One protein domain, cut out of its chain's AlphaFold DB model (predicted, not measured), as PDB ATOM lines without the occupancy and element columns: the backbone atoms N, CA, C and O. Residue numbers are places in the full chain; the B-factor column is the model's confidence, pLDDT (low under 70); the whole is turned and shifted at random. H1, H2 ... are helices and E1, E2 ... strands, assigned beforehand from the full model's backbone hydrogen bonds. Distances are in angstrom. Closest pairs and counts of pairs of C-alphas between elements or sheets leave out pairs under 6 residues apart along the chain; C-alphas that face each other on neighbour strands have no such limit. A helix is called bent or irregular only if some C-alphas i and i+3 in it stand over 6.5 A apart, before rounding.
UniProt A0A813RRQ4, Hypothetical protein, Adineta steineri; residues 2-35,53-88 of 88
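What this domain is: This is residues 2 to 35 and 53 to 88 of the 88 residues of the protein "Hypothetical protein" of Adineta steineri (UniProt A0A813RRQ4). Two separate two-stranded ribbons, the hairpin of E3 and E4 and the shorter pair of E1 and E2, are joined by a short helix, H1, which lies between them, and a wide loop, residues 13 to 35, spreads on the far side of E1. The whole is flat and loose, with a radius of gyration of the C-alphas of 14.9 A and spans of 39 by 38 by 20 A. The printed part has 70 residues, with four named strands and one named helix in the order E1, E2, H1, E3, E4. Both sheets are antiparallel, with the orders E3 - E4 and E1 - E2; the class is mixed, helices and strands, with under half of the residues in named elements.

Where its parts are: Find C-alpha 68 at (31.972, -47.309, 27.049); from there E3, residues 68 to 73, runs 16.4 A. E4, residues 76 to 82, is the longest strand, 18.3 A, and ends at C-alpha 82, (32.296, -49.456, 22.927). Look next at H1, residues 60 to 65, 10.6 A long. E2 takes residues 54 to 57, 9.5 A, and E1 residues 8 to 12, 11.8 A, beginning at C-alpha 8, (25.599, -30.700, 30.460).

How they stand to each other: Start at the hairpin: E3 and E4 are antiparallel, with 155 degrees between their directions. C-alphas 70 and 80 face each other at 4.7 A, and N 69 and O 81 are within hydrogen-bond range at 2.8 A, as are N 76 and O 73 at 3.0 A. A tight link of 2 residues joins H1 to E3, and H1 and E4 are apart. In H1, 0 of 2 O i to N i+4 pairs are within hydrogen-bond range, but 3 of 3 O i to N i+3 pairs are. H1 is neither bent nor irregular, but only just: C-alphas 62 and 65 are 6.2 A apart. Another tight link joins E2 to H1. E1 and E2 are antiparallel at 153 degrees; C-alphas 8 and 57 face each other at 3.8 A, and N 9 and O 56 are 2.8 A apart, within hydrogen-bond range. E1 and E2 are each apart from E3 and E4, and E1 is apart from H1.

The domain as a whole: The two C-alphas farthest apart are those of Gly 15 and Asn 88, 43.1 A. Residues 36 to 52 are cut out, and C-alphas 35 and 53 are 13.3 A apart across the cut, which falls in the link from E1 to E2. The links E2 to H1, H1 to E3 and E3 to E4 are tight. The model's mean pLDDT of the printed part is 76.0, and you will find values under 70 at residues 2 to 6, 20 to 34 and 85 to 88.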
ATOM      1  N   LEU A   2      41.917 -32.038  32.144       36.31
ATOM      2  CA  LEU A   2      42.151 -31.603  33.522       36.31
ATOM      3  C   LEU A   2      41.224 -30.403  33.718       36.31
ATOM      4  O   LEU A   2      41.361 -29.423  32.994       36.31
ATOM      5  N   GLY A   3      40.261 -30.522  34.622       44.69
ATOM      6  CA  GLY A   3      39.226 -29.516  34.851       44.69
ATOM      7  C   GLY A   3      37.904 -30.229  35.045       44.69
ATOM      8  O   GLY A   3      37.385 -30.820  34.104       44.69
ATOM      9  N   GLY A   4      37.453 -30.282  36.294       54.50
ATOM     10  CA  GLY A   4      36.192 -30.885  36.687       54.50
ATOM     11  C   GLY A   4      35.006 -30.238  35.989       54.50
ATOM     12  O   GLY A   4      35.104 -29.195  35.345       54.50
ATOM     13  N   GLY A   5      33.852 -30.868  36.155       61.88
ATOM     14  CA  GLY A   5      32.617 -30.449  35.511       61.88
ATOM     15  C   GLY A   5      32.303 -31.307  34.299       61.88
ATOM     16  O   GLY A   5      33.180 -31.838  33.623       61.88
ATOM     17  N   TRP A   6      31.009 -31.470  34.060       69.56
ATOM     18  CA  TRP A   6      30.486 -32.154  32.892       69.56
ATOM     19  C   TRP A   6      29.735 -31.124  32.039       69.56
ATOM     20  O   TRP A   6      28.876 -30.434  32.598       69.56
ATOM     21  N   PRO A   7      30.033 -30.981  30.730       73.12
ATOM     22  CA  PRO A   7      29.307 -30.069  29.848       73.12
ATOM     23  C   PRO A   7      27.887 -30.598  29.614       73.12
ATOM     24  O   PRO A   7      27.600 -31.337  28.671       73.12
ATOM     25  N   GLY A   8      26.984 -30.263  30.528       79.38
ATOM     26  CA  GLY A   8      25.599 -30.700  30.460       79.38
ATOM     27  C   GLY A   8      24.726 -30.104  31.549       79.38
ATOM     28  O   GLY A   8      25.188 -29.798  32.647       79.38
ATOM     29  N   GLU A   9      23.449 -29.930  31.256       84.50
ATOM     30  CA  GLU A   9      22.473 -29.453  32.226       84.50
ATOM     31  C   GLU A   9      22.230 -30.507  33.299       84.50
ATOM     32  O   GLU A   9      22.024 -31.680  32.997       84.50
ATOM     33  N   LEU A  10      22.252 -30.104  34.566       86.06
ATOM     34  CA  LEU A  10      21.940 -31.010  35.661       86.06
ATOM     35  C   LEU A  10      20.417 -31.141  35.772       86.06
ATOM     36  O   LEU A  10      19.717 -30.145  35.933       86.06
ATOM     37  N   ILE A  11      19.908 -32.370  35.672       89.94
ATOM     38  CA  ILE A  11      18.463 -32.641  35.569       89.94
ATOM     39  C   ILE A  11      17.886 -33.359  36.791       89.94
ATOM     40  O   ILE A  11      16.674 -33.332  37.000       89.94
ATOM     41  N   SER A  12      18.723 -34.022  37.591       90.75
ATOM     42  CA  SER A  12      18.286 -34.781  38.766       90.75
ATOM     43  C   SER A  12      19.426 -34.939  39.782       90.75
ATOM     44  O   SER A  12      20.576 -35.073  39.351       90.75
ATOM     45  N   PRO A  13      19.131 -34.988  41.096       90.94
ATOM     46  CA  PRO A  13      17.827 -34.748  41.724       90.94
ATOM     47  C   PRO A  13      17.323 -33.314  41.534       90.94
ATOM     48  O   PRO A  13      18.090 -32.376  41.310       90.94
ATOM     49  N   VAL A  14      16.001 -33.149  41.599       88.62
ATOM     50  CA  VAL A  14      15.344 -31.846  41.432       88.62
ATOM     51  C   VAL A  14      15.841 -30.863  42.492       88.62
ATOM     52  O   VAL A  14      15.970 -31.198  43.668       88.62
ATOM     53  N   GLY A  15      16.078 -29.621  42.068       87.44
ATOM     54  CA  GLY A  15      16.416 -28.515  42.962       87.44
ATOM     55  C   GLY A  15      17.914 -28.275  43.151       87.44
ATOM     56  O   GLY A  15      18.280 -27.234  43.700       87.44
ATOM     57  N   LEU A  16      18.763 -29.165  42.633       88.00
ATOM     58  CA  LEU A  16      20.167 -28.859  42.397       88.00
ATOM     59  C   LEU A  16      20.313 -27.838  41.264       88.00
ATOM     60  O   LEU A  16      19.629 -27.901  40.243       88.00
ATOM     61  N   LYS A  17      21.233 -26.900  41.451       84.31
ATOM     62  CA  LYS A  17      21.596 -25.872  40.478       84.31
ATOM     63  C   LYS A  17      23.106 -25.804  40.373       84.31
ATOM     64  O   LYS A  17      23.817 -26.063  41.345       84.31
ATOM     65  N   ARG A  18      23.609 -25.422  39.201       78.38
ATOM     66  CA  ARG A  18      25.020 -25.051  39.076       78.38
ATOM     67  C   ARG A  18      25.317 -23.887  40.009       78.38
ATOM     68  O   ARG A  18      24.444 -23.062  40.280       78.38
ATOM     69  N   ASN A  19      26.522 -23.856  40.551       73.69
ATOM     70  CA  ASN A  19      26.873 -22.815  41.494       73.69
ATOM     71  C   ASN A  19      27.187 -21.507  40.742       73.69
ATOM     72  O   ASN A  19      28.156 -21.416  39.993       73.69
ATOM     73  N   HIS A  20      26.359 -20.484  40.966       65.75
ATOM     74  CA  HIS A  20      26.440 -19.199  40.266       65.75
ATOM     75  C   HIS A  20      27.703 -18.384  40.596       65.75
ATOM     76  O   HIS A  20      28.031 -17.472  39.845       65.75
ATOM     77  N   TRP A  21      28.424 -18.681  41.688       61.72
ATOM     78  CA  TRP A  21      29.676 -17.976  42.019       61.72
ATOM     79  C   TRP A  21      30.798 -18.240  41.017       61.72
ATOM     80  O   TRP A  21      31.793 -17.519  40.999       61.72
ATOM     81  N   TRP A  22      30.626 -19.265  40.192       57.66
ATOM     82  CA  TRP A  22      31.638 -19.770  39.287       57.66
ATOM     83  C   TRP A  22      31.251 -19.625  37.809       57.66
ATOM     84  O   TRP A  22      32.137 -19.587  36.971       57.66
ATOM     85  N   ASP A  23      29.976 -19.424  37.473       55.06
ATOM     86  CA  ASP A  23      29.497 -19.421  36.078       55.06
ATOM     87  C   ASP A  23      29.114 -18.028  35.533       55.06
ATOM     88  O   ASP A  23      28.520 -17.934  34.464       55.06
ATOM     89  N   GLY A  24      29.447 -16.942  36.245       54.44
ATOM     90  CA  GLY A  24      28.985 -15.582  35.917       54.44
ATOM     91  C   GLY A  24      29.318 -15.104  34.496       54.44
ATOM     92  O   GLY A  24      28.417 -14.661  33.793       54.44
ATOM     93  N   ASP A  25      30.579 -15.241  34.063       55.84
ATOM     94  CA  ASP A  25      31.059 -14.637  32.803       55.84
ATOM     95  C   ASP A  25      31.886 -15.585  31.908       55.84
ATOM     96  O   ASP A  25      32.332 -15.186  30.832       55.84
ATOM     97  N   ASN A  26      32.140 -16.835  32.323       54.47
ATOM     98  CA  ASN A  26      32.959 -17.770  31.541       54.47
ATOM     99  C   ASN A  26      32.507 -19.235  31.720       54.47
ATOM    100  O   ASN A  26      32.942 -19.897  32.664       54.47
ATOM    101  N   PRO A  27      31.667 -19.769  30.813       53.44
ATOM    102  CA  PRO A  27      30.974 -21.053  30.977       53.44
ATOM    103  C   PRO A  27      31.858 -22.313  30.850       53.44
ATOM    104  O   PRO A  27      31.333 -23.401  30.625       53.44
ATOM    105  N   GLY A  28      33.188 -22.205  30.965       49.41
ATOM    106  CA  GLY A  28      34.106 -23.283  30.569       49.41
ATOM    107  C   GLY A  28      35.238 -23.659  31.528       49.41
ATOM    108  O   GLY A  28      35.994 -24.562  31.187       49.41
ATOM    109  N   TYR A  29      35.409 -23.003  32.686       49.53
ATOM    110  CA  TYR A  29      36.665 -23.136  33.460       49.53
ATOM    111  C   TYR A  29      36.540 -23.346  34.970       49.53
ATOM    112  O   TYR A  29      37.532 -23.265  35.695       49.53
ATOM    113  N   THR A  30      35.352 -23.595  35.497       51.12
ATOM    114  CA  THR A  30      35.077 -23.169  36.877       51.12
ATOM    115  C   THR A  30      34.830 -24.310  37.842       51.12
ATOM    116  O   THR A  30      34.011 -24.271  38.756       51.12
ATOM    117  N   ASN A  31      35.669 -25.324  37.681       53.75
ATOM    118  CA  ASN A  31      35.724 -26.464  38.563       53.75
ATOM    119  C   ASN A  31      37.142 -27.036  38.534       53.75
ATOM    120  O   ASN A  31      37.494 -27.953  37.795       53.75
ATOM    121  N   LEU A  32      38.009 -26.384  39.306       53.59
ATOM    122  CA  LEU A  32      39.460 -26.597  39.305       53.59
ATOM    123  C   LEU A  32      39.879 -27.950  39.908       53.59
ATOM    124  O   LEU A  32      41.067 -28.262  39.955       53.59
ATOM    125  N   LEU A  33      38.914 -28.753  40.368       63.88
ATOM    126  CA  LEU A  33      39.140 -30.066  40.953       63.88
ATOM    127  C   LEU A  33      38.841 -31.149  39.908       63.88
ATOM    128  O   LEU A  33      37.695 -31.287  39.475       63.88
ATOM    129  N   PRO A  34      39.841 -31.945  39.488       69.06
ATOM    130  CA  PRO A  34      39.603 -33.080  38.609       69.06
ATOM    131  C   PRO A  34      38.546 -34.016  39.207       69.06
ATOM    132  O   PRO A  34      38.621 -34.368  40.383       69.06
ATOM    133  N   ASN A  35      37.591 -34.457  38.384       74.31
ATOM    134  CA  ASN A  35      36.550 -35.429  38.751       74.31
ATOM    135  C   ASN A  35      35.569 -34.988  39.853       74.31
ATOM    136  O   ASN A  35      34.907 -35.835  40.450       74.31
ATOM    137  N   ILE A  53      23.569 -38.302  40.511       88.75
ATOM    138  CA  ILE A  53      23.355 -37.069  39.758       88.75
ATOM    139  C   ILE A  53      23.255 -37.402  38.275       88.75
ATOM    140  O   ILE A  53      24.101 -38.117  37.738       88.75
ATOM    141  N   PHE A  54      22.246 -36.850  37.606       89.62
ATOM    142  CA  PHE A  54      22.053 -37.039  36.172       89.62
ATOM    143  C   PHE A  54      22.217 -35.720  35.432       89.62
ATOM    144  O   PHE A  54      21.679 -34.687  35.840       89.62
ATOM    145  N   TYR A  55      22.930 -35.792  34.312       86.44
ATOM    146  CA  TYR A  55      23.162 -34.679  33.409       86.44
ATOM    147  C   TYR A  55      22.553 -34.968  32.039       86.44
ATOM    148  O   TYR A  55      22.622 -36.094  31.546       86.44
ATOM    149  N   HIS A  56      22.009 -33.935  31.409       86.69
ATOM    150  CA  HIS A  56      21.714 -33.907  29.987       86.69
ATOM    151  C   HIS A  56      22.899 -33.235  29.277       86.69
ATOM    152  O   HIS A  56      23.096 -32.035  29.468       86.69
ATOM    153  N   PRO A  57      23.728 -33.968  28.515       83.56
ATOM    154  CA  PRO A  57      24.890 -33.377  27.850       83.56
ATOM    155  C   PRO A  57      24.456 -32.295  26.857       83.56
ATOM    156  O   PRO A  57      23.450 -32.462  26.173       83.56
ATOM    157  N   TRP A  58      25.204 -31.196  26.767       82.69
ATOM    158  CA  TRP A  58      24.879 -30.122  25.820       82.69
ATOM    159  C   TRP A  58      25.012 -30.566  24.365       82.69
ATOM    160  O   TRP A  58      24.190 -30.209  23.526       82.69
ATOM    161  N   GLU A  59      26.031 -31.376  24.090       81.81
ATOM    162  CA  GLU A  59      26.358 -31.862  22.758       81.81
ATOM    163  C   GLU A  59      26.580 -33.379  22.809       81.81
ATOM    164  O   GLU A  59      27.122 -33.927  23.777       81.81
ATOM    165  N   GLY A  60      26.102 -34.087  21.782       79.62
ATOM    166  CA  GLY A  60      26.145 -35.552  21.738       79.62
ATOM    167  C   GLY A  60      27.547 -36.125  21.508       79.62
ATOM    168  O   GLY A  60      27.841 -37.236  21.946       79.62
ATOM    169  N   ASP A  61      28.429 -35.367  20.866       77.06
ATOM    170  CA  ASP A  61      29.844 -35.696  20.667       77.06
ATOM    171  C   ASP A  61      30.661 -35.633  21.966       77.06
ATOM    172  O   ASP A  61      31.681 -36.314  22.076       77.06
ATOM    173  N   GLY A  62      30.157 -34.959  23.006       72.06
ATOM    174  CA  GLY A  62      30.679 -35.067  24.368       72.06
ATOM    175  C   GLY A  62      30.756 -36.519  24.866       72.06
ATOM    176  O   GLY A  62      31.613 -36.847  25.683       72.06
ATOM    177  N   MET A  63      29.943 -37.434  24.322       76.69
ATOM    178  CA  MET A  63      30.012 -38.870  24.633       76.69
ATOM    179  C   MET A  63      31.324 -39.544  24.211       76.69
ATOM    180  O   MET A  63      31.659 -40.602  24.745       76.69
ATOM    181  N   LEU A  64      32.095 -38.940  23.302       77.06
ATOM    182  CA  LEU A  64      33.365 -39.488  22.822       77.06
ATOM    183  C   LEU A  64      34.463 -39.517  23.897       77.06
ATOM    184  O   LEU A  64      35.473 -40.193  23.715       77.06
ATOM    185  N   CYS A  65      34.290 -38.826  25.030       77.38
ATOM    186  CA  CYS A  65      35.253 -38.890  26.130       77.38
ATOM    187  C   CYS A  65      35.140 -40.170  26.974       77.38
ATOM    188  O   CYS A  65      36.041 -40.476  27.759       77.38
ATOM    189  N   PHE A  66      34.033 -40.907  26.863       82.88
ATOM    190  CA  PHE A  66      33.862 -42.184  27.546       82.88
ATOM    191  C   PHE A  66      34.445 -43.297  26.693       82.88
ATOM    192  O   PHE A  66      34.417 -43.199  25.478       82.88
ATOM    193  N   LYS A  67      34.938 -44.374  27.315       86.94
ATOM    194  CA  LYS A  67      35.375 -45.608  26.626       86.94
ATOM    195  C   LYS A  67      34.202 -46.540  26.285       86.94
ATOM    196  O   LYS A  67      34.331 -47.432  25.453       86.94
ATOM    197  N   LYS A  68      33.098 -46.384  27.012       90.88
ATOM    198  CA  LYS A  68      31.972 -47.309  27.049       90.88
ATOM    199  C   LYS A  68      30.699 -46.537  27.368       90.88
ATOM    200  O   LYS A  68      30.709 -45.704  28.272       90.88
ATOM    201  N   ILE A  69      29.619 -46.855  26.666       90.69
ATOM    202  CA  ILE A  69      28.269 -46.348  26.914       90.69
ATOM    203  C   ILE A  69      27.395 -47.527  27.348       90.69
ATOM    204  O   ILE A  69      27.347 -48.554  26.674       90.69
ATOM    205  N   ILE A  70      26.701 -47.380  28.475       94.25
ATOM    206  CA  ILE A  70      25.777 -48.392  28.998       94.25
ATOM    207  C   ILE A  70      24.357 -48.067  28.531       94.25
ATOM    208  O   ILE A  70      23.880 -46.949  28.720       94.25
ATOM    209  N   LEU A  71      23.662 -49.051  27.958       94.75
ATOM    210  CA  LEU A  71      22.262 -48.916  27.571       94.75
ATOM    211  C   LEU A  71      21.368 -49.354  28.723       94.75
ATOM    212  O   LEU A  71      21.358 -50.527  29.096       94.75
ATOM    213  N   TYR A  72      20.577 -48.425  29.248       94.75
ATOM    214  CA  TYR A  72      19.637 -48.681  30.333       94.75
ATOM    215  C   TYR A  72      18.194 -48.502  29.859       94.75
ATOM    216  O   TYR A  72      17.834 -47.467  29.298       94.75
ATOM    217  N   ARG A  73      17.346 -49.509  30.079       96.12
ATOM    218  CA  ARG A  73      15.920 -49.484  29.728       96.12
ATOM    219  C   ARG A  73      15.122 -50.256  30.771       96.12
ATOM    220  O   ARG A  73      15.527 -51.339  31.181       96.12
ATOM    221  N   GLN A  74      13.975 -49.700  31.176       95.62
ATOM    222  CA  GLN A  74      13.033 -50.341  32.110       95.62
ATOM    223  C   GLN A  74      13.729 -50.920  33.351       95.62
ATOM    224  O   GLN A  74      13.574 -52.087  33.693       95.62
ATOM    225  N   SER A  75      14.536 -50.089  34.003       94.88
ATOM    226  CA  SER A  75      15.261 -50.456  35.221       94.88
ATOM    227  C   SER A  75      16.326 -51.555  35.064       94.88
ATOM    228  O   SER A  75      16.716 -52.180  36.045       94.88
ATOM    229  N   SER A  76      16.806 -51.804  33.842       96.94
ATOM    230  CA  SER A  76      17.822 -52.822  33.569       96.94
ATOM    231  C   SER A  76      18.858 -52.349  32.553       96.94
ATOM    232  O   SER A  76      18.563 -51.541  31.669       96.94
ATOM    233  N   ILE A  77      20.080 -52.868  32.678       97.38
ATOM    234  CA  ILE A  77      21.102 -52.735  31.638       97.38
ATOM    235  C   ILE A  77      20.771 -53.745  30.543       97.38
ATOM    236  O   ILE A  77      20.747 -54.947  30.793       97.38
ATOM    237  N   VAL A  78      20.514 -53.250  29.335       98.00
ATOM    238  CA  VAL A  78      20.120 -54.071  28.176       98.00
ATOM    239  C   VAL A  78      21.239 -54.233  27.153       98.00
ATOM    240  O   VAL A  78      21.088 -54.973  26.185       98.00
ATOM    241  N   GLY A  79      22.358 -53.538  27.343       97.25
ATOM    242  CA  GLY A  79      23.492 -53.625  26.443       97.25
ATOM    243  C   GLY A  79      24.584 -52.618  26.760       97.25
ATOM    244  O   GLY A  79      24.497 -51.825  27.700       97.25
ATOM    245  N   GLU A  80      25.609 -52.659  25.926       95.69
ATOM    246  CA  GLU A  80      26.809 -51.860  26.054       95.69
ATOM    247  C   GLU A  80      27.374 -51.557  24.668       95.69
ATOM    248  O   GLU A  80      27.399 -52.435  23.805       95.69
ATOM    249  N   TRP A  81      27.832 -50.325  24.465       91.62
ATOM    250  CA  TRP A  81      28.556 -49.913  23.268       91.62
ATOM    251  C   TRP A  81      29.967 -49.475  23.638       91.62
ATOM    252  O   TRP A  81      30.154 -48.620  24.506       91.62
ATOM    253  N   ASP A  82      30.957 -50.032  22.947       90.00
ATOM    254  CA  ASP A  82      32.296 -49.456  22.927       90.00
ATOM    255  C   ASP A  82      32.267 -48.160  22.114       90.00
ATOM    256  O   ASP A  82      31.684 -48.091  21.030       90.00
ATOM    257  N   THR A  83      32.906 -47.121  22.635       82.81
ATOM    258  CA  THR A  83      33.112 -45.878  21.890       82.81
ATOM    259  C   THR A  83      34.396 -45.962  21.066       82.81
ATOM    260  O   THR A  83      35.272 -46.805  21.298       82.81
ATOM    261  N   TYR A  84      34.517 -45.080  20.073       73.94
ATOM    262  CA  TYR A  84      35.687 -45.031  19.207       73.94
ATOM    263  C   TYR A  84      36.965 -44.774  20.018       73.94
ATOM    264  O   TYR A  84      37.129 -43.733  20.651       73.94
ATOM    265  N   LYS A  85      37.904 -45.720  19.961       66.44
ATOM    266  CA  LYS A  85      39.274 -45.526  20.439       66.44
ATOM    267  C   LYS A  85      40.066 -44.986  19.261       66.44
ATOM    268  O   LYS A  85      40.398 -45.757  18.367       66.44
ATOM    269  N   GLY A  86      40.341 -43.684  19.249       61.94
ATOM    270  CA  GLY A  86      41.279 -43.111  18.286       61.94
ATOM    271  C   GLY A  86      42.599 -43.871  18.350       61.94
ATOM    272  O   GLY A  86      43.305 -43.798  19.353       61.94
ATOM    273  N   SER A  87      42.891 -44.661  17.320       54.66
ATOM    274  CA  SER A  87      44.217 -45.224  17.104       54.66
ATOM    275  C   SER A  87      45.087 -44.123  16.509       54.66
ATOM    276  O   SER A  87      44.759 -43.617  15.434       54.66
ATOM    277  N   ASN A  88      46.152 -43.748  17.221       46.59
ATOM    278  CA  ASN A  88      47.307 -43.086  16.612       46.59
ATOM    279  C   ASN A  88      48.107 -44.109  15.806       46.59
ATOM    280  O   ASN A  88      48.262 -45.241  16.322       46.59
TER     281      ASN A  88